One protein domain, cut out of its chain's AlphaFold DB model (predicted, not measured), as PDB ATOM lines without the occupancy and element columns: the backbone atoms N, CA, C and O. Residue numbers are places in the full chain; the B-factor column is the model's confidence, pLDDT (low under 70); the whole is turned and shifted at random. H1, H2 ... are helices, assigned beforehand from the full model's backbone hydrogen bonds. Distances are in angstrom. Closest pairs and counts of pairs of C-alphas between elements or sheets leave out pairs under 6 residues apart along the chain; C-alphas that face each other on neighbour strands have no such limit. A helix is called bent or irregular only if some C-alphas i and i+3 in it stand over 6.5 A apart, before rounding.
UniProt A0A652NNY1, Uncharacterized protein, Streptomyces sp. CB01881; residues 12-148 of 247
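This is residues 12 to 148 of the 247 residues of an uncharacterized protein of Streptomyces sp. CB01881 (UniProt A0A652NNY1). Eight helices form a rounded cluster with two sides: H1, H2 and H3 make one, while the H5-H6 helical hairpin and H7 make the other. H4 and H8 bridge them separately, H4 from H3 to H7 and H8 from H1 to H5. The printed part has 137 residues with helices H1 to H8 in chain order and no named strand; its class is all helix. It is compact, with a radius of gyration of the C-alphas of 14.4 A and spans of 37 by 36 by 30 A.

H1, residues 12 to 29, begins at C-alpha 12 (71.718, 18.758, -15.305) and is 26.4 A long. H2 is residues 31 to 39, H3 41 to 50, and H4 56 to 70, 20.7 A. H5, residues 73 to 89, measures 24.2 A. H6, residues 93 to 106, is irregular: C-alphas 94 and 97 are 7.3 A apart. H7 is residues 110 to 122; H8, 129 to 139, ends at C-alpha 139 (80.281, 22.006, -6.117).

H1 and H2 touch only at the corner, closest at the C-alphas of Met 27 and Arg 34, 5.4 A. Residues 16 to 23 of H1 touch H3, closest C-alphas Arg 19 and Val 49, 5.2 A. H3 touches H4, closest C-alphas Ala 42 and Asn 63, 5.5 A. H4 and H7 touch at a shallow tilt of 16 degrees, opposite ways, closest C-alphas Ala 68 and Val 112, 5.0 A. H5 and H6 touch, closest C-alphas Leu 75 and Ala 103, 6.6 A. H8 touches H1, closest C-alphas Ala 17 and Gly 139, 4.6 A, and H5, closest C-alphas Ile 83 and Leu 137, 4.8 A. H4 and H8 are apart. Every O i to N i+4 pair is within hydrogen-bond range in H2, H3, H4, H5 and H7, against 13 of 14 in H1, 8 of 10 in H6 and 5 of 7 in H8.

The two farthest C-alphas, Thr 29 and Ala 121, are 38.7 A apart. The printed part has no cut and no long link. Mean pLDDT of the printed part is 80.8; residues 13, 87, 90 to 94 and 127 to 148 are under 70.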
ATOM      1  N   HIS A  12      70.508  19.514 -15.025       73.06
ATOM      2  CA  HIS A  12      71.718  18.758 -15.305       73.06
ATOM      3  C   HIS A  12      72.957  19.307 -14.572       73.06
ATOM      4  O   HIS A  12      73.669  18.538 -13.930       73.06
ATOM      5  N   GLU A  13      73.195  20.621 -14.591       69.81
ATOM      6  CA  GLU A  13      74.296  21.263 -13.851       69.81
ATOM      7  C   GLU A  13      74.154  21.087 -12.338       69.81
ATOM      8  O   GLU A  13      75.115  20.736 -11.652       69.81
ATOM      9  N   ALA A  14      72.941  21.265 -11.807       76.44
ATOM     10  CA  ALA A  14      72.685  21.069 -10.383       76.44
ATOM     11  C   ALA A  14      72.914  19.606  -9.955       76.44
ATOM     12  O   ALA A  14      73.436  19.349  -8.869       76.44
ATOM     13  N   ALA A  15      72.549  18.639 -10.804       81.31
ATOM     14  CA  ALA A  15      72.827  17.226 -10.566       81.31
ATOM     15  C   ALA A  15      74.332  16.917 -10.632       81.31
ATOM     16  O   ALA A  15      74.839  16.207  -9.764       81.31
ATOM     17  N   ALA A  16      75.049  17.483 -11.607       78.88
ATOM     18  CA  ALA A  16      76.495  17.330 -11.740       78.88
ATOM     19  C   ALA A  16      77.241  17.872 -10.509       78.88
ATOM     20  O   ALA A  16      78.072  17.166  -9.938       78.88
ATOM     21  N   ALA A  17      76.879  19.067 -10.030       77.75
ATOM     22  CA  ALA A  17      77.464  19.654  -8.825       77.75
ATOM     23  C   ALA A  17      77.228  18.785  -7.574       77.75
ATOM     24  O   ALA A  17      78.149  18.576  -6.788       77.75
ATOM     25  N   ARG A  18      76.021  18.218  -7.408       84.44
ATOM     26  CA  ARG A  18      75.711  17.300  -6.293       84.44
ATOM     27  C   ARG A  18      76.505  15.996  -6.362       84.44
ATOM     28  O   ARG A  18      76.949  15.509  -5.330       84.44
ATOM     29  N   ARG A  19      76.670  15.417  -7.555       86.88
ATOM     30  CA  ARG A  19      77.470  14.193  -7.744       86.88
ATOM     31  C   ARG A  19      78.942  14.440  -7.455       86.88
ATOM     32  O   ARG A  19      79.584  13.598  -6.841       86.88
ATOM     33  N   LEU A  20      79.452  15.600  -7.855       83.38
ATOM     34  CA  LEU A  20      80.821  15.988  -7.561       83.38
ATOM     35  C   LEU A  20      81.042  16.195  -6.052       83.38
ATOM     36  O   LEU A  20      82.018  15.687  -5.512       83.38
ATOM     37  N   ASP A  21      80.120  16.868  -5.357       82.12
ATOM     38  CA  ASP A  21      80.165  17.003  -3.891       82.12
ATOM     39  C   ASP A  21      80.129  15.630  -3.195       82.12
ATOM     40  O   ASP A  21      80.936  15.351  -2.308       82.12
ATOM     41  N   ALA A  22      79.265  14.722  -3.662       89.19
ATOM     42  CA  ALA A  22      79.203  13.352  -3.162       89.19
ATOM     43  C   ALA A  22      80.502  12.562  -3.412       89.19
ATOM     44  O   ALA A  22      80.936  11.839  -2.516       89.19
ATOM     45  N   LEU A  23      81.139  12.719  -4.581       88.00
ATOM     46  CA  LEU A  23      82.445  12.123  -4.885       88.00
ATOM     47  C   LEU A  23      83.501  12.599  -3.882       88.00
ATOM     48  O   LEU A  23      84.176  11.783  -3.259       88.00
ATOM     49  N   PHE A  24      83.614  13.910  -3.673       85.88
ATOM     50  CA  PHE A  24      84.586  14.444  -2.723       85.88
ATOM     51  C   PHE A  24      84.303  14.014  -1.279       85.88
ATOM     52  O   PHE A  24      85.230  13.699  -0.535       85.88
ATOM     53  N   LYS A  25      83.026  13.933  -0.889       88.19
ATOM     54  CA  LYS A  25      82.630  13.392   0.412       88.19
ATOM     55  C   LYS A  25      82.984  11.910   0.558       88.19
ATOM     56  O   LYS A  25      83.386  11.500   1.637       88.19
ATOM     57  N   ALA A  26      82.855  11.109  -0.497       90.69
ATOM     58  CA  ALA A  26      83.288   9.714  -0.472       90.69
ATOM     59  C   ALA A  26      84.815   9.614  -0.311       90.69
ATOM     60  O   ALA A  26      85.293   8.870   0.543       90.69
ATOM     61  N   MET A  27      85.571  10.435  -1.049       90.00
ATOM     62  CA  MET A  27      87.035  10.500  -0.961       90.00
ATOM     63  C   MET A  27      87.556  10.918   0.420       90.00
ATOM     64  O   MET A  27      88.676  10.565   0.778       90.00
ATOM     65  N   SER A  28      86.789  11.642   1.241       85.56
ATOM     66  CA  SER A  28      87.247  11.963   2.601       85.56
ATOM     67  C   SER A  28      87.311  10.722   3.505       85.56
ATOM     68  O   SER A  28      88.154  10.656   4.400       85.56
ATOM     69  N   THR A  29      86.498   9.701   3.221       92.62
ATOM     70  CA  THR A  29      86.427   8.456   4.002       92.62
ATOM     71  C   THR A  29      87.060   7.242   3.322       92.62
ATOM     72  O   THR A  29      87.484   6.323   4.016       92.62
ATOM     73  N   ASP A  30      87.142   7.227   1.992       95.12
ATOM     74  CA  ASP A  30      87.641   6.095   1.207       95.12
ATOM     75  C   ASP A  30      89.074   6.354   0.720       95.12
ATOM     76  O   ASP A  30      89.320   7.210  -0.132       95.12
ATOM     77  N   PHE A  31      90.032   5.612   1.280       94.06
ATOM     78  CA  PHE A  31      91.443   5.720   0.912       94.06
ATOM     79  C   PHE A  31      91.721   5.230  -0.515       94.06
ATOM     80  O   PHE A  31      92.462   5.889  -1.237       94.06
ATOM     81  N   LEU A  32      91.109   4.123  -0.945       96.38
ATOM     82  CA  LEU A  32      91.359   3.560  -2.274       96.38
ATOM     83  C   LEU A  32      90.846   4.497  -3.365       96.38
ATOM     84  O   LEU A  32      91.523   4.705  -4.371       96.38
ATOM     85  N   LEU A  33      89.688   5.121  -3.137       92.75
ATOM     86  CA  LEU A  33      89.146   6.106  -4.066       92.75
ATOM     87  C   LEU A  33      90.051   7.339  -4.192       92.75
ATOM     88  O   LEU A  33      90.162   7.893  -5.282       92.75
ATOM     89  N   ARG A  34      90.726   7.760  -3.112       92.31
ATOM     90  CA  ARG A  34      91.719   8.847  -3.176       92.31
ATOM     91  C   ARG A  34      92.937   8.467  -4.003       92.31
ATOM     92  O   ARG A  34      93.317   9.243  -4.870       92.31
ATOM     93  N   GLU A  35      93.513   7.292  -3.768       92.88
ATOM     94  CA  GLU A  35      94.661   6.802  -4.544       92.88
ATOM     95  C   GLU A  35      94.315   6.705  -6.039       92.88
ATOM     96  O   GLU A  35      95.067   7.149  -6.910       92.88
ATOM     97  N   GLN A  36      93.117   6.206  -6.348       94.25
ATOM     98  CA  GLN A  36      92.637   6.142  -7.724       94.25
ATOM     99  C   GLN A  36      92.383   7.537  -8.317       94.25
ATOM    100  O   GLN A  36      92.695   7.786  -9.477       94.25
ATOM    101  N   PHE A  37      91.863   8.480  -7.529       92.06
ATOM    102  CA  PHE A  37      91.671   9.857  -7.979       92.06
ATOM    103  C   PHE A  37      92.995  10.579  -8.238       92.06
ATOM    104  O   PHE A  37      93.081  11.376  -9.164       92.06
ATOM    105  N   VAL A  38      94.030  10.314  -7.438       89.25
ATOM    106  CA  VAL A  38      95.363  10.895  -7.641       89.25
ATOM    107  C   VAL A  38      95.991  10.396  -8.934       89.25
ATOM    108  O   VAL A  38      96.748  11.149  -9.534       89.25
ATOM    109  N   THR A  39      95.681   9.175  -9.371       94.25
ATOM    110  CA  THR A  39      96.251   8.559 -10.580       94.25
ATOM    111  C   THR A  39      95.437   8.823 -11.846       94.25
ATOM    112  O   THR A  39      96.022   8.952 -12.918       94.25
ATOM    113  N   ASP A  40      94.110   8.932 -11.740       95.19
ATOM    114  CA  ASP A  40      93.227   9.148 -12.891       95.19
ATOM    115  C   ASP A  40      92.025  10.064 -12.558       95.19
ATOM    116  O   ASP A  40      90.860   9.637 -12.566       95.19
ATOM    117  N   PRO A  41      92.272  11.348 -12.225       92.56
ATOM    118  CA  PRO A  41      91.219  12.255 -11.770       92.56
ATOM    119  C   PRO A  41      90.141  12.494 -12.834       92.56
ATOM    120  O   PRO A  41      88.960  12.617 -12.500       92.56
ATOM    121  N   ALA A  42      90.509  12.556 -14.117       90.75
ATOM    122  CA  ALA A  42      89.568  12.806 -15.203       90.75
ATOM    123  C   ALA A  42      88.599  11.637 -15.396       90.75
ATOM    124  O   ALA A  42      87.391  11.875 -15.504       90.75
ATOM    125  N   GLN A  43      89.094  10.395 -15.386       94.38
ATOM    126  CA  GLN A  43      88.232   9.219 -15.497       94.38
ATOM    127  C   GLN A  43      87.283   9.119 -14.305       94.38
ATOM    128  O   GLN A  43      86.080   8.941 -14.503       94.38
ATOM    129  N   ILE A  44      87.784   9.297 -13.074       93.44
ATOM    130  CA  ILE A  44      86.945   9.242 -11.869       93.44
ATOM    131  C   ILE A  44      85.839  10.295 -11.924       93.44
ATOM    132  O   ILE A  44      84.673   9.990 -11.671       93.44
ATOM    133  N   ILE A  45      86.166  11.529 -12.309       89.50
ATOM    134  CA  ILE A  45      85.171  12.599 -12.416       89.50
ATOM    135  C   ILE A  45      84.162  12.302 -13.529       89.50
ATOM    136  O   ILE A  45      82.961  12.492 -13.322       89.50
ATOM    137  N   ALA A  46      84.600  11.814 -14.690       90.00
ATOM    138  CA  ALA A  46      83.702  11.460 -15.784       90.00
ATOM    139  C   ALA A  46      82.725  10.339 -15.383       90.00
ATOM    140  O   ALA A  46      81.517  10.466 -15.611       90.00
ATOM    141  N   GLU A  47      83.212   9.292 -14.719       93.12
ATOM    142  CA  GLU A  47      82.378   8.179 -14.267       93.12
ATOM    143  C   GLU A  47      81.392   8.619 -13.178       93.12
ATOM    144  O   GLU A  47      80.189   8.399 -13.315       93.12
ATOM    145  N   TYR A  48      81.858   9.309 -12.135       90.00
ATOM    146  CA  TYR A  48      81.007   9.689 -11.002       90.00
ATOM    147  C   TYR A  48      80.021  10.808 -11.333       90.00
ATOM    148  O   TYR A  48      78.861  10.773 -10.914       90.00
ATOM    149  N   VAL A  49      80.462  11.829 -12.067       85.81
ATOM    150  CA  VAL A  49      79.629  13.004 -12.341       85.81
ATOM    151  C   VAL A  49      78.714  12.742 -13.529       85.81
ATOM    152  O   VAL A  49      77.516  13.034 -13.460       85.81
ATOM    153  N   ARG A  50      79.244  12.168 -14.612       84.12
ATOM    154  CA  ARG A  50      78.518  12.032 -15.884       84.12
ATOM    155  C   ARG A  50      78.007  10.618 -16.144       84.12
ATOM    156  O   ARG A  50      77.098  10.467 -16.954       84.12
ATOM    157  N   GLY A  51      78.510   9.604 -15.441       89.94
ATOM    158  CA  GLY A  51      78.181   8.207 -15.737       89.94
ATOM    159  C   GLY A  51      78.790   7.727 -17.055       89.94
ATOM    160  O   GLY A  51      78.250   6.821 -17.683       89.94
ATOM    161  N   THR A  52      79.873   8.364 -17.511       91.06
ATOM    162  CA  THR A  52      80.532   8.069 -18.790       91.06
ATOM    163  C   THR A  52      81.984   7.695 -18.564       91.06
ATOM    164  O   THR A  52      82.643   8.303 -17.728       91.06
ATOM    165  N   ARG A  53      82.500   6.759 -19.361       94.12
ATOM    166  CA  ARG A  53      83.930   6.438 -19.401       94.12
ATOM    167  C   ARG A  53      84.614   7.236 -20.499       94.12
ATOM    168  O   ARG A  53      84.056   7.348 -21.590       94.12
ATOM    169  N   LEU A  54      85.799   7.763 -20.215       90.50
ATOM    170  CA  LEU A  54      86.661   8.350 -21.232       90.50
ATOM    171  C   LEU A  54      87.426   7.233 -21.948       90.50
ATOM    172  O   LEU A  54      87.611   6.136 -21.412       90.50
ATOM    173  N   THR A  55      87.865   7.498 -23.176       94.00
ATOM    174  CA  THR A  55      88.894   6.654 -23.794       94.00
ATOM    175  C   THR A  55      90.225   6.855 -23.052       94.00
ATOM    176  O   THR A  55      90.423   7.913 -22.448       94.00
ATOM    177  N   PRO A  56      91.174   5.900 -23.108       94.38
ATOM    178  CA  PRO A  56      92.480   6.070 -22.465       94.38
ATOM    179  C   PRO A  56      93.209   7.352 -22.896       94.38
ATOM    180  O   PRO A  56      93.804   8.034 -22.070       94.38
ATOM    181  N   GLN A  57      93.100   7.723 -24.174       91.75
ATOM    182  CA  GLN A  57      93.713   8.937 -24.716       91.75
ATOM    183  C   GLN A  57      93.041  10.220 -24.196       91.75
ATOM    184  O   GLN A  57      93.715  11.198 -23.866       91.75
ATOM    185  N   GLN A  58      91.709  10.212 -24.072       89.62
ATOM    186  CA  GLN A  58      90.955  11.325 -23.488       89.62
ATOM    187  C   GLN A  58      91.265  11.504 -22.006       89.62
ATOM    188  O   GLN A  58      91.428  12.639 -21.556       89.62
ATOM    189  N   ALA A  59      91.353  10.399 -21.261       91.88
ATOM    190  CA  ALA A  59      91.742  10.413 -19.859       91.88
ATOM    191  C   ALA A  59      93.160  10.980 -19.696       91.88
ATOM    192  O   ALA A  59      93.327  11.922 -18.931       91.88
ATOM    193  N   ASP A  60      94.144  10.514 -20.477       93.38
ATOM    194  CA  ASP A  60      95.524  11.028 -20.440       93.38
ATOM    195  C   ASP A  60      95.588  12.541 -20.704       93.38
ATOM    196  O   ASP A  60      96.144  13.306 -19.911       93.38
ATOM    197  N   THR A  61      94.931  13.001 -21.773       89.19
ATOM    198  CA  THR A  61      94.892  14.426 -22.137       89.19
ATOM    199  C   THR A  61      94.245  15.274 -21.041       89.19
ATOM    200  O   THR A  61      94.758  16.338 -20.674       89.19
ATOM    201  N   ALA A  62      93.118  14.815 -20.491       88.75
ATOM    202  CA  ALA A  62      92.403  15.527 -19.440       88.75
ATOM    203  C   ALA A  62      93.168  15.511 -18.106       88.75
ATOM    204  O   ALA A  62      93.225  16.541 -17.434       88.75
ATOM    205  N   ASN A  63      93.807  14.395 -17.751       91.38
ATOM    206  CA  ASN A  63      94.657  14.272 -16.568       91.38
ATOM    207  C   ASN A  63      95.842  15.228 -16.656       91.38
ATOM    208  O   ASN A  63      96.077  15.996 -15.726       91.38
ATOM    209  N   HIS A  64      96.527  15.268 -17.800       93.31
ATOM    210  CA  HIS A  64      97.621  16.205 -18.021       93.31
ATOM    211  C   HIS A  64      97.168  17.661 -17.842       93.31
ATOM    212  O   HIS A  64      97.851  18.437 -17.176       93.31
ATOM    213  N   PHE A  65      95.985  18.029 -18.348       91.75
ATOM    214  CA  PHE A  65      95.417  19.356 -18.109       91.75
ATOM    215  C   PHE A  65      95.122  19.619 -16.622       91.75
ATOM    216  O   PHE A  65      95.475  20.682 -16.110       91.75
ATOM    217  N   VAL A  66      94.513  18.662 -15.912       88.56
ATOM    218  CA  VAL A  66      94.232  18.782 -14.471       88.56
ATOM    219  C   VAL A  66      95.528  18.978 -13.686       88.56
ATOM    220  O   VAL A  66      95.623  19.936 -12.919       88.56
ATOM    221  N   TYR A  67      96.549  18.149 -13.909       90.81
ATOM    222  CA  TYR A  67      97.840  18.300 -13.235       90.81
ATOM    223  C   TYR A  67      98.532  19.610 -13.601       90.81
ATOM    224  O   TYR A  67      99.069  20.275 -12.718       90.81
ATOM    225  N   ALA A  68      98.470  20.040 -14.864       93.06
ATOM    226  CA  ALA A  68      99.029  21.319 -15.284       93.06
ATOM    227  C   ALA A  68      98.397  22.495 -14.523       93.06
ATOM    228  O   ALA A  68      99.115  23.374 -14.047       93.06
ATOM    229  N   VAL A  69      97.073  22.492 -14.338       89.81
ATOM    230  CA  VAL A  69      96.380  23.509 -13.531       89.81
ATOM    231  C   VAL A  69      96.778  23.403 -12.058       89.81
ATOM    232  O   VAL A  69      97.124  24.416 -11.451       89.81
ATOM    233  N   MET A  70      96.764  22.193 -11.494       87.25
ATOM    234  CA  MET A  70      97.071  21.948 -10.080       87.25
ATOM    235  C   MET A  70      98.523  22.282  -9.716       87.25
ATOM    236  O   MET A  70      98.782  22.714  -8.596       87.25
ATOM    237  N   SER A  71      99.452  22.153 -10.665       92.38
ATOM    238  CA  SER A  71     100.869  22.496 -10.488       92.38
ATOM    239  C   SER A  71     101.127  23.998 -10.314       92.38
ATOM    240  O   SER A  71     102.199  24.387  -9.856       92.38
ATOM    241  N   ASN A  72     100.156  24.860 -10.652       94.50
ATOM    242  CA  ASN A  72     100.272  26.307 -10.488       94.50
ATOM    243  C   ASN A  72      99.418  26.796  -9.297       94.50
ATOM    244  O   ASN A  72      98.218  27.048  -9.450       94.50
ATOM    245  N   PRO A  73     100.009  27.001  -8.101       90.56
ATOM    246  CA  PRO A  73      99.253  27.348  -6.895       90.56
ATOM    247  C   PRO A  73      98.561  28.715  -6.989       90.56
ATOM    248  O   PRO A  73      97.512  28.922  -6.376       90.56
ATOM    249  N   SER A  74      99.117  29.650  -7.764       94.06
ATOM    250  CA  SER A  74      98.508  30.962  -8.004       94.06
ATOM    251  C   SER A  74      97.232  30.835  -8.829       94.06
ATOM    252  O   SER A  74      96.211  31.408  -8.454       94.06
ATOM    253  N   LEU A  75      97.250  30.014  -9.881       90.88
ATOM    254  CA  LEU A  75      96.073  29.729 -10.694       90.88
ATOM    255  C   LEU A  75      95.009  28.952  -9.905       90.88
ATOM    256  O   LEU A  75      93.826  29.261 -10.016       90.88
ATOM    257  N   VAL A  76      95.407  27.998  -9.055       87.69
ATOM    258  CA  VAL A  76      94.481  27.285  -8.151       87.69
ATOM    259  C   VAL A  76      93.839  28.240  -7.139       87.69
ATOM    260  O   VAL A  76      92.640  28.146  -6.860       87.69
ATOM    261  N   ARG A  77      94.614  29.179  -6.578       89.12
ATOM    262  CA  ARG A  77      94.086  30.223  -5.684       89.12
ATOM    263  C   ARG A  77      93.094  31.118  -6.420       89.12
ATOM    264  O   ARG A  77      91.984  31.302  -5.928       89.12
ATOM    265  N   TRP A  78      93.458  31.587  -7.611       93.44
ATOM    266  CA  TRP A  78      92.578  32.380  -8.461       93.44
ATOM    267  C   TRP A  78      91.281  31.629  -8.789       93.44
ATOM    268  O   TRP A  78      90.197  32.173  -8.593       93.44
ATOM    269  N   LEU A  79      91.364  30.353  -9.190       86.19
ATOM    270  CA  LEU A  79      90.195  29.513  -9.480       86.19
ATOM    271  C   LEU A  79      89.255  29.486  -8.276       86.19
ATOM    272  O   LEU A  79      88.069  29.758  -8.417       86.19
ATOM    273  N   ARG A  80      89.789  29.249  -7.074       83.81
ATOM    274  CA  ARG A  80      89.023  29.244  -5.821       83.81
ATOM    275  C   ARG A  80      88.362  30.587  -5.515       83.81
ATOM    276  O   ARG A  80      87.232  30.618  -5.039       83.81
ATOM    277  N   GLU A  81      89.043  31.699  -5.759       88.00
ATOM    278  CA  GLU A  81      88.456  33.029  -5.580       88.00
ATOM    279  C   GLU A  81      87.319  33.262  -6.579       88.00
ATOM    280  O   GLU A  81      86.247  33.739  -6.195       88.00
ATOM    281  N   GLN A  82      87.495  32.832  -7.831       85.31
ATOM    282  CA  GLN A  82      86.438  32.894  -8.834       85.31
ATOM    283  C   GLN A  82      85.219  32.057  -8.444       85.31
ATOM    284  O   GLN A  82      84.104  32.550  -8.592       85.31
ATOM    285  N   ILE A  83      85.398  30.854  -7.880       76.62
ATOM    286  CA  ILE A  83      84.302  30.029  -7.327       76.62
ATOM    287  C   ILE A  83      83.438  30.833  -6.366       76.62
ATOM    288  O   ILE A  83      82.210  30.896  -6.487       76.62
ATOM    289  N   LEU A  84      84.100  31.419  -5.371       79.31
ATOM    290  CA  LEU A  84      83.430  32.088  -4.269       79.31
ATOM    291  C   LEU A  84      82.695  33.333  -4.762       79.31
ATOM    292  O   LEU A  84      81.572  33.588  -4.323       79.31
ATOM    293  N   THR A  85      83.295  34.063  -5.702       82.44
ATOM    294  CA  THR A  85      82.698  35.244  -6.328       82.44
ATOM    295  C   THR A  85      81.488  34.868  -7.186       82.44
ATOM    296  O   THR A  85      80.405  35.409  -6.970       82.44
ATOM    297  N   HIS A  86      81.604  33.870  -8.072       75.06
ATOM    298  CA  HIS A  86      80.493  33.422  -8.925       75.06
ATOM    299  C   HIS A  86      79.294  32.932  -8.104       75.06
ATOM    300  O   HIS A  86      78.151  33.254  -8.428       75.06
ATOM    301  N   ARG A  87      79.538  32.219  -6.995       69.19
ATOM    302  CA  ARG A  87      78.474  31.753  -6.094       69.19
ATOM    303  C   ARG A  87      77.745  32.897  -5.384       69.19
ATOM    304  O   ARG A  87      76.550  32.777  -5.130       69.19
ATOM    305  N   ARG A  88      78.449  33.974  -5.029       76.12
ATOM    306  CA  ARG A  88      77.864  35.138  -4.341       76.12
ATOM    307  C   ARG A  88      77.101  36.048  -5.294       76.12
ATOM    308  O   ARG A  88      76.047  36.555  -4.929       76.12
ATOM    309  N   GLU A  89      77.637  36.248  -6.492       79.25
ATOM    310  CA  GLU A  89      77.130  37.238  -7.445       79.25
ATOM    311  C   GLU A  89      76.127  36.656  -8.449       79.25
ATOM    312  O   GLU A  89      75.505  37.408  -9.195       79.25
ATOM    313  N   GLY A  90      75.960  35.326  -8.495       69.31
ATOM    314  CA  GLY A  90      75.103  34.668  -9.487       69.31
ATOM    315  C   GLY A  90      75.556  34.942 -10.925       69.31
ATOM    316  O   GLY A  90      74.740  34.955 -11.849       69.31
ATOM    317  N   ARG A  91      76.851  35.230 -11.107       68.50
ATOM    318  CA  ARG A  91      77.429  35.616 -12.394       68.50
ATOM    319  C   ARG A  91      77.339  34.448 -13.369       68.50
ATOM    320  O   ARG A  91      77.628  33.308 -13.005       68.50
ATOM    321  N   ARG A  92      76.934  34.736 -14.608       65.19
ATOM    322  CA  ARG A  92      76.837  33.711 -15.652       65.19
ATOM    323  C   ARG A  92      78.228  33.176 -16.024       65.19
ATOM    324  O   ARG A  92      79.178  33.958 -16.024       65.19
ATOM    325  N   PRO A  93      78.341  31.889 -16.402       64.94
ATOM    326  CA  PRO A  93      79.603  31.273 -16.823       64.94
ATOM    327  C   PRO A  93      80.226  31.895 -18.084       64.94
ATOM    328  O   PRO A  93      81.385  31.624 -18.379       64.94
ATOM    329  N   ASP A  94      79.483  32.723 -18.822       65.31
ATOM    330  CA  ASP A  94      79.832  33.209 -20.164       65.31
ATOM    331  C   ASP A  94      81.165  33.991 -20.233       65.31
ATOM    332  O   ASP A  94      81.764  34.098 -21.301       65.31
ATOM    333  N   GLY A  95      81.668  34.512 -19.105       77.75
ATOM    334  CA  GLY A  95      82.973  35.192 -19.011       77.75
ATOM    335  C   GLY A  95      84.112  34.338 -18.446       77.75
ATOM    336  O   GLY A  95      85.281  34.699 -18.571       77.75
ATOM    337  N   LEU A  96      83.794  33.184 -17.862       80.56
ATOM    338  CA  LEU A  96      84.725  32.410 -17.049       80.56
ATOM    339  C   LEU A  96      85.933  31.910 -17.842       80.56
ATOM    340  O   LEU A  96      87.052  31.935 -17.340       80.56
ATOM    341  N   LEU A  97      85.722  31.463 -19.082       81.50
ATOM    342  CA  LEU A  97      86.813  30.970 -19.923       81.50
ATOM    343  C   LEU A  97      87.768  32.102 -20.335       81.50
ATOM    344  O   LEU A  97      88.979  31.899 -20.387       81.50
ATOM    345  N   ALA A  98      87.234  33.300 -20.593       83.88
ATOM    346  CA  ALA A  98      88.044  34.474 -20.908       83.88
ATOM    347  C   ALA A  98      88.854  34.934 -19.686       83.88
ATOM    348  O   ALA A  98      90.042  35.240 -19.809       83.88
ATOM    349  N   ASP A  99      88.231  34.919 -18.507       87.06
ATOM    350  CA  ASP A  99      88.891  35.240 -17.245       87.06
ATOM    351  C   ASP A  99      89.951  34.183 -16.888       87.06
ATOM    352  O   ASP A  99      91.055  34.543 -16.485       87.06
ATOM    353  N   PHE A 100      89.678  32.896 -17.136       88.56
ATOM    354  CA  PHE A 100      90.654  31.812 -16.980       88.56
ATOM    355  C   PHE A 100      91.846  31.986 -17.920       88.56
ATOM    356  O   PHE A 100      92.989  31.899 -17.480       88.56
ATOM    357  N   GLY A 101      91.605  32.305 -19.195       89.19
ATOM    358  CA  GLY A 101      92.676  32.600 -20.146       89.19
ATOM    359  C   GLY A 101      93.551  33.774 -19.696       89.19
ATOM    360  O   GLY A 101      94.777  33.698 -19.775       89.19
ATOM    361  N   ARG A 102      92.942  34.837 -19.152       92.94
ATOM    362  CA  ARG A 102      93.680  35.968 -18.570       92.94
ATOM    363  C   ARG A 102      94.515  35.536 -17.366       92.94
ATOM    364  O   ARG A 102      95.685  35.896 -17.297       92.94
ATOM    365  N   ALA A 103      93.945  34.733 -16.472       92.31
ATOM    366  CA  ALA A 103      94.626  34.234 -15.283       92.31
ATOM    367  C   ALA A 103      95.804  33.309 -15.614       92.31
ATOM    368  O   ALA A 103      96.846  33.388 -14.971       92.31
ATOM    369  N   VAL A 104      95.683  32.470 -16.647       92.88
ATOM    370  CA  VAL A 104      96.786  31.630 -17.144       92.88
ATOM    371  C   VAL A 104      97.976  32.491 -17.573       92.88
ATOM    372  O   VAL A 104      99.116  32.176 -17.230       92.88
ATOM    373  N   VAL A 105      97.721  33.603 -18.271       93.88
ATOM    374  CA  VAL A 105      98.768  34.549 -18.689       93.88
ATOM    375  C   VAL A 105      99.336  35.312 -17.489       93.88
ATOM    376  O   VAL A 105     100.552  35.389 -17.325       93.88
ATOM    377  N   GLU A 106      98.470  35.846 -16.628       95.69
ATOM    378  CA  GLU A 106      98.850  36.639 -15.453       95.69
ATOM    379  C   GLU A 106      99.699  35.836 -14.456       95.69
ATOM    380  O   GLU A 106     100.702  36.331 -13.942       95.69
ATOM    381  N   HIS A 107      99.348  34.568 -14.237       94.56
ATOM    382  CA  HIS A 107     100.044  33.667 -13.318       94.56
ATOM    383  C   HIS A 107     101.123  32.809 -13.986       94.56
ATOM    384  O   HIS A 107     101.616  31.869 -13.358       94.56
ATOM    385  N   ARG A 108     101.502  33.127 -15.237       93.88
ATOM    386  CA  ARG A 108     102.557  32.436 -16.004       93.88
ATOM    387  C   ARG A 108     102.403  30.911 -15.976       93.88
ATOM    388  O   ARG A 108     103.355  30.176 -15.729       93.88
ATOM    389  N   ALA A 109     101.185  30.421 -16.186       92.81
ATOM    390  CA  ALA A 109     100.877  28.996 -16.146       92.81
ATOM    391  C   ALA A 109     101.246  28.309 -17.477       92.81
ATOM    392  O   ALA A 109     100.383  27.838 -18.216       92.81
ATOM    393  N   GLU A 110     102.543  28.261 -17.784       93.19
ATOM    394  CA  GLU A 110     103.087  27.725 -19.042       93.19
ATOM    395  C   GLU A 110     102.694  26.257 -19.276       93.19
ATOM    396  O   GLU A 110     102.330  25.884 -20.390       93.19
ATOM    397  N   HIS A 111     102.655  25.444 -18.214       92.69
ATOM    398  CA  HIS A 111     102.213  24.045 -18.281       92.69
ATOM    399  C   HIS A 111     100.766  23.904 -18.766       92.69
ATOM    400  O   HIS A 111     100.449  22.980 -19.511       92.69
ATOM    401  N   VAL A 112      99.885  24.841 -18.396       92.12
ATOM    402  CA  VAL A 112      98.484  24.835 -18.841       92.12
ATOM    403  C   VAL A 112      98.407  25.128 -20.335       92.12
ATOM    404  O   VAL A 112      97.661  24.467 -21.054       92.12
ATOM    405  N   VAL A 113      99.217  26.069 -20.828       92.25
ATOM    406  CA  VAL A 113      99.319  26.350 -22.268       92.25
ATOM    407  C   VAL A 113      99.843  25.124 -23.018       92.25
ATOM    408  O   VAL A 113      99.269  24.753 -24.039       92.25
ATOM    409  N   GLY A 114     100.872  24.451 -22.492       90.06
ATOM    410  CA  GLY A 114     101.393  23.203 -23.055       90.06
ATOM    411  C   GLY A 114     100.338  22.094 -23.135       90.06
ATOM    412  O   GLY A 114     100.171  21.481 -24.190       90.06
ATOM    413  N   ALA A 115      99.562  21.886 -22.067       88.88
ATOM    414  CA  ALA A 115      98.474  20.908 -22.046       88.88
ATOM    415  C   ALA A 115      97.367  21.237 -23.068       88.88
ATOM    416  O   ALA A 115      96.875  20.346 -23.760       88.88
ATOM    417  N   LEU A 116      97.012  22.519 -23.222       87.94
ATOM    418  CA  LEU A 116      96.042  22.973 -24.225       87.94
ATOM    419  C   LEU A 116      96.552  22.771 -25.660       87.94
ATOM    420  O   LEU A 116      95.795  22.332 -26.528       87.94
ATOM    421  N   LEU A 117      97.829  23.068 -25.920       88.19
ATOM    422  CA  LEU A 117      98.454  22.842 -27.225       88.19
ATOM    423  C   LEU A 117      98.483  21.355 -27.575       88.19
ATOM    424  O   LEU A 117      98.111  20.992 -28.690       88.19
ATOM    425  N   ARG A 118      98.855  20.500 -26.615       87.44
ATOM    426  CA  ARG A 118      98.855  19.045 -26.785       87.44
ATOM    427  C   ARG A 118      97.457  18.516 -27.111       87.44
ATOM    428  O   ARG A 118      97.299  17.844 -28.124       87.44
ATOM    429  N   SER A 119      96.436  18.911 -26.348       86.38
ATOM    430  CA  SER A 119      95.034  18.578 -26.652       86.38
ATOM    431  C   SER A 119      94.629  19.014 -28.066       86.38
ATOM    432  O   SER A 119      94.009  18.247 -28.801       86.38
ATOM    433  N   SER A 120      95.015  20.225 -28.493       86.00
ATOM    434  CA  SER A 120      94.718  20.687 -29.854       86.00
ATOM    435  C   SER A 120      95.457  19.884 -30.926       86.00
ATOM    436  O   SER A 120      94.905  19.722 -32.015       86.00
ATOM    437  N   ALA A 121      96.690  19.448 -30.671       85.81
ATOM    438  CA  ALA A 121      97.481  18.658 -31.613       85.81
ATOM    439  C   ALA A 121      96.914  17.239 -31.769       85.81
ATOM    440  O   ALA A 121      96.816  16.733 -32.884       85.81
ATOM    441  N   GLU A 122      96.474  16.639 -30.664       84.88
ATOM    442  CA  GLU A 122      95.881  15.299 -30.630       84.88
ATOM    443  C   GLU A 122      94.415  15.270 -31.094       84.88
ATOM    444  O   GLU A 122      93.852  14.198 -31.281       84.88
ATOM    445  N   GLN A 123      93.799  16.437 -31.324       85.62
ATOM    446  CA  GLN A 123      92.376  16.602 -31.667       85.62
ATOM    447  C   GLN A 123      91.409  16.035 -30.617       85.62
ATOM    448  O   GLN A 123      90.213  15.903 -30.884       85.62
ATOM    449  N   GLU A 124      91.900  15.765 -29.410       80.25
ATOM    450  CA  GLU A 124      91.086  15.269 -28.313       80.25
ATOM    451  C   GLU A 124      90.502  16.447 -27.535       80.25
ATOM    452  O   GLU A 124      91.252  17.289 -27.018       80.25
ATOM    453  N   PRO A 125      89.165  16.557 -27.437       74.44
ATOM    454  CA  PRO A 125      88.562  17.579 -26.606       74.44
ATOM    455  C   PRO A 125      88.943  17.309 -25.150       74.44
ATOM    456  O   PRO A 125      88.835  16.182 -24.671       74.44
ATOM    457  N   ILE A 126      89.325  18.351 -24.411       72.81
ATOM    458  CA  ILE A 126      89.437  18.248 -22.954       72.81
ATOM    459  C   ILE A 126      88.015  18.119 -22.418       72.81
ATOM    460  O   ILE A 126      87.313  19.110 -22.184       72.81
ATOM    461  N   VAL A 127      87.574  16.867 -22.290       65.62
ATOM    462  CA  VAL A 127      86.249  16.483 -21.821       65.62
ATOM    463  C   VAL A 127      86.103  16.989 -20.398       65.62
ATOM    464  O   VAL A 127      86.549  16.372 -19.439       65.62
ATOM    465  N   GLY A 128      85.507  18.166 -20.258       59.03
ATOM    466  CA  GLY A 128      85.587  18.838 -18.982       59.03
ATOM    467  C   GLY A 128      85.496  20.336 -19.093       59.03
ATOM    468  O   GLY A 128      84.650  20.873 -18.424       59.03
ATOM    469  N   LEU A 129      86.261  21.039 -19.920       59.88
ATOM    470  CA  LEU A 129      86.355  22.510 -19.807       59.88
ATOM    471  C   LEU A 129      84.999  23.243 -19.707       59.88
ATOM    472  O   LEU A 129      84.807  24.092 -18.839       59.88
ATOM    473  N   ASP A 130      84.026  22.817 -20.502       52.81
ATOM    474  CA  ASP A 130      82.696  23.423 -20.591       52.81
ATOM    475  C   ASP A 130      81.816  23.154 -19.354       52.81
ATOM    476  O   ASP A 130      80.917  23.931 -19.044       52.81
ATOM    477  N   SER A 131      82.055  22.051 -18.630       49.59
ATOM    478  CA  SER A 131      81.214  21.612 -17.503       49.59
ATOM    479  C   SER A 131      81.982  21.389 -16.200       49.59
ATOM    480  O   SER A 131      81.431  21.615 -15.138       49.59
ATOM    481  N   PHE A 132      83.224  20.932 -16.262       51.78
ATOM    482  CA  PHE A 132      84.209  20.775 -15.198       51.78
ATOM    483  C   PHE A 132      84.526  22.108 -14.566       51.78
ATOM    484  O   PHE A 132      84.447  22.183 -13.353       51.78
ATOM    485  N   VAL A 133      84.802  23.165 -15.341       55.03
ATOM    486  CA  VAL A 133      85.077  24.460 -14.717       55.03
ATOM    487  C   VAL A 133      83.807  24.916 -13.984       55.03
ATOM    488  O   VAL A 133      83.858  24.979 -12.767       55.03
ATOM    489  N   PRO A 134      82.607  25.026 -14.584       52.31
ATOM    490  CA  PRO A 134      81.408  25.369 -13.809       52.31
ATOM    491  C   PRO A 134      81.054  24.390 -12.670       52.31
ATOM    492  O   PRO A 134      80.662  24.832 -11.598       52.31
ATOM    493  N   SER A 135      81.203  23.071 -12.839       48.88
ATOM    494  CA  SER A 135      80.774  22.070 -11.838       48.88
ATOM    495  C   SER A 135      81.764  21.922 -10.684       48.88
ATOM    496  O   SER A 135      81.334  21.859  -9.534       48.88
ATOM    497  N   VAL A 136      83.072  21.914 -10.964       51.22
ATOM    498  CA  VAL A 136      84.132  22.012  -9.944       51.22
ATOM    499  C   VAL A 136      84.038  23.352  -9.244       51.22
ATOM    500  O   VAL A 136      84.159  23.401  -8.019       51.22
ATOM    501  N   LEU A 137      83.723  24.415  -9.991       45.78
ATOM    502  CA  LEU A 137      83.552  25.718  -9.389       45.78
ATOM    503  C   LEU A 137      82.322  25.775  -8.469       45.78
ATOM    504  O   LEU A 137      82.399  26.326  -7.385       45.78
ATOM    505  N   VAL A 138      81.181  25.201  -8.843       45.41
ATOM    506  CA  VAL A 138      79.942  25.324  -8.052       45.41
ATOM    507  C   VAL A 138      79.870  24.314  -6.897       45.41
ATOM    508  O   VAL A 138      79.254  24.608  -5.870       45.41
ATOM    509  N   GLY A 139      80.486  23.134  -7.034       39.47
ATOM    510  CA  GLY A 139      80.281  22.006  -6.117       39.47
ATOM    511  C   GLY A 139      81.270  21.871  -4.957       39.47
ATOM    512  O   GLY A 139      80.953  21.224  -3.966       39.47
ATOM    513  N   SER A 140      82.469  22.449  -5.027       45.62
ATOM    514  CA  SER A 140      83.552  22.005  -4.145       45.62
ATOM    515  C   SER A 140      83.702  22.837  -2.854       45.62
ATOM    516  O   SER A 140      84.368  23.875  -2.836       45.62
ATOM    517  N   GLN A 141      83.216  22.302  -1.728       43.56
ATOM    518  CA  GLN A 141      83.753  22.606  -0.386       43.56
ATOM    519  C   GLN A 141      85.173  22.028  -0.181       43.56
ATOM    520  O   GLN A 141      85.890  22.459   0.717       43.56
ATOM    521  N   VAL A 142      85.608  21.087  -1.027       44.97
ATOM    522  CA  VAL A 142      86.782  20.228  -0.779       44.97
ATOM    523  C   VAL A 142      88.107  20.787  -1.313       44.97
ATOM    524  O   VAL A 142      89.151  20.567  -0.706       44.97
ATOM    525  N   PHE A 143      88.093  21.672  -2.316       44.94
ATOM    526  CA  PHE A 143      89.247  22.528  -2.656       44.94
ATOM    527  C   PHE A 143      89.681  23.440  -1.494       44.94
ATOM    528  O   PHE A 143      90.809  23.942  -1.478       44.94
ATOM    529  N   ARG A 144      88.800  23.655  -0.508       44.16
ATOM    530  CA  ARG A 144      89.136  24.360   0.733       44.16
ATOM    531  C   ARG A 144      90.047  23.526   1.638       44.16
ATOM    532  O   ARG A 144      90.808  24.114   2.393       44.16
ATOM    533  N   GLU A 145      89.985  22.200   1.537       38.75
ATOM    534  CA  GLU A 145      90.645  21.239   2.428       38.75
ATOM    535  C   GLU A 145      91.923  20.663   1.797       38.75
ATOM    536  O   GLU A 145      92.967  20.650   2.441       38.75
ATOM    537  N   LEU A 146      91.903  20.355   0.491       39.44
ATOM    538  CA  LEU A 146      93.059  19.824  -0.257       39.44
ATOM    539  C   LEU A 146      94.284  20.757  -0.303       39.44
ATOM    540  O   LEU A 146      95.376  20.307  -0.606       39.44
ATOM    541  N   THR A 147      94.121  22.048   0.001       38.84
ATOM    542  CA  THR A 147      95.242  23.011   0.071       38.84
ATOM    543  C   THR A 147      95.470  23.590   1.465       38.84
ATOM    544  O   THR A 147      96.434  24.324   1.666       38.84
ATOM    545  N   ALA A 148      94.590  23.300   2.430       35.66
ATOM    546  CA  ALA A 148      94.780  23.736   3.811       35.66
ATOM    547  C   ALA A 148      95.815  22.862   4.535       35.66
ATOM    548  O   ALA A 148      96.524  23.355   5.407       35.66
TER     549      ALA A 148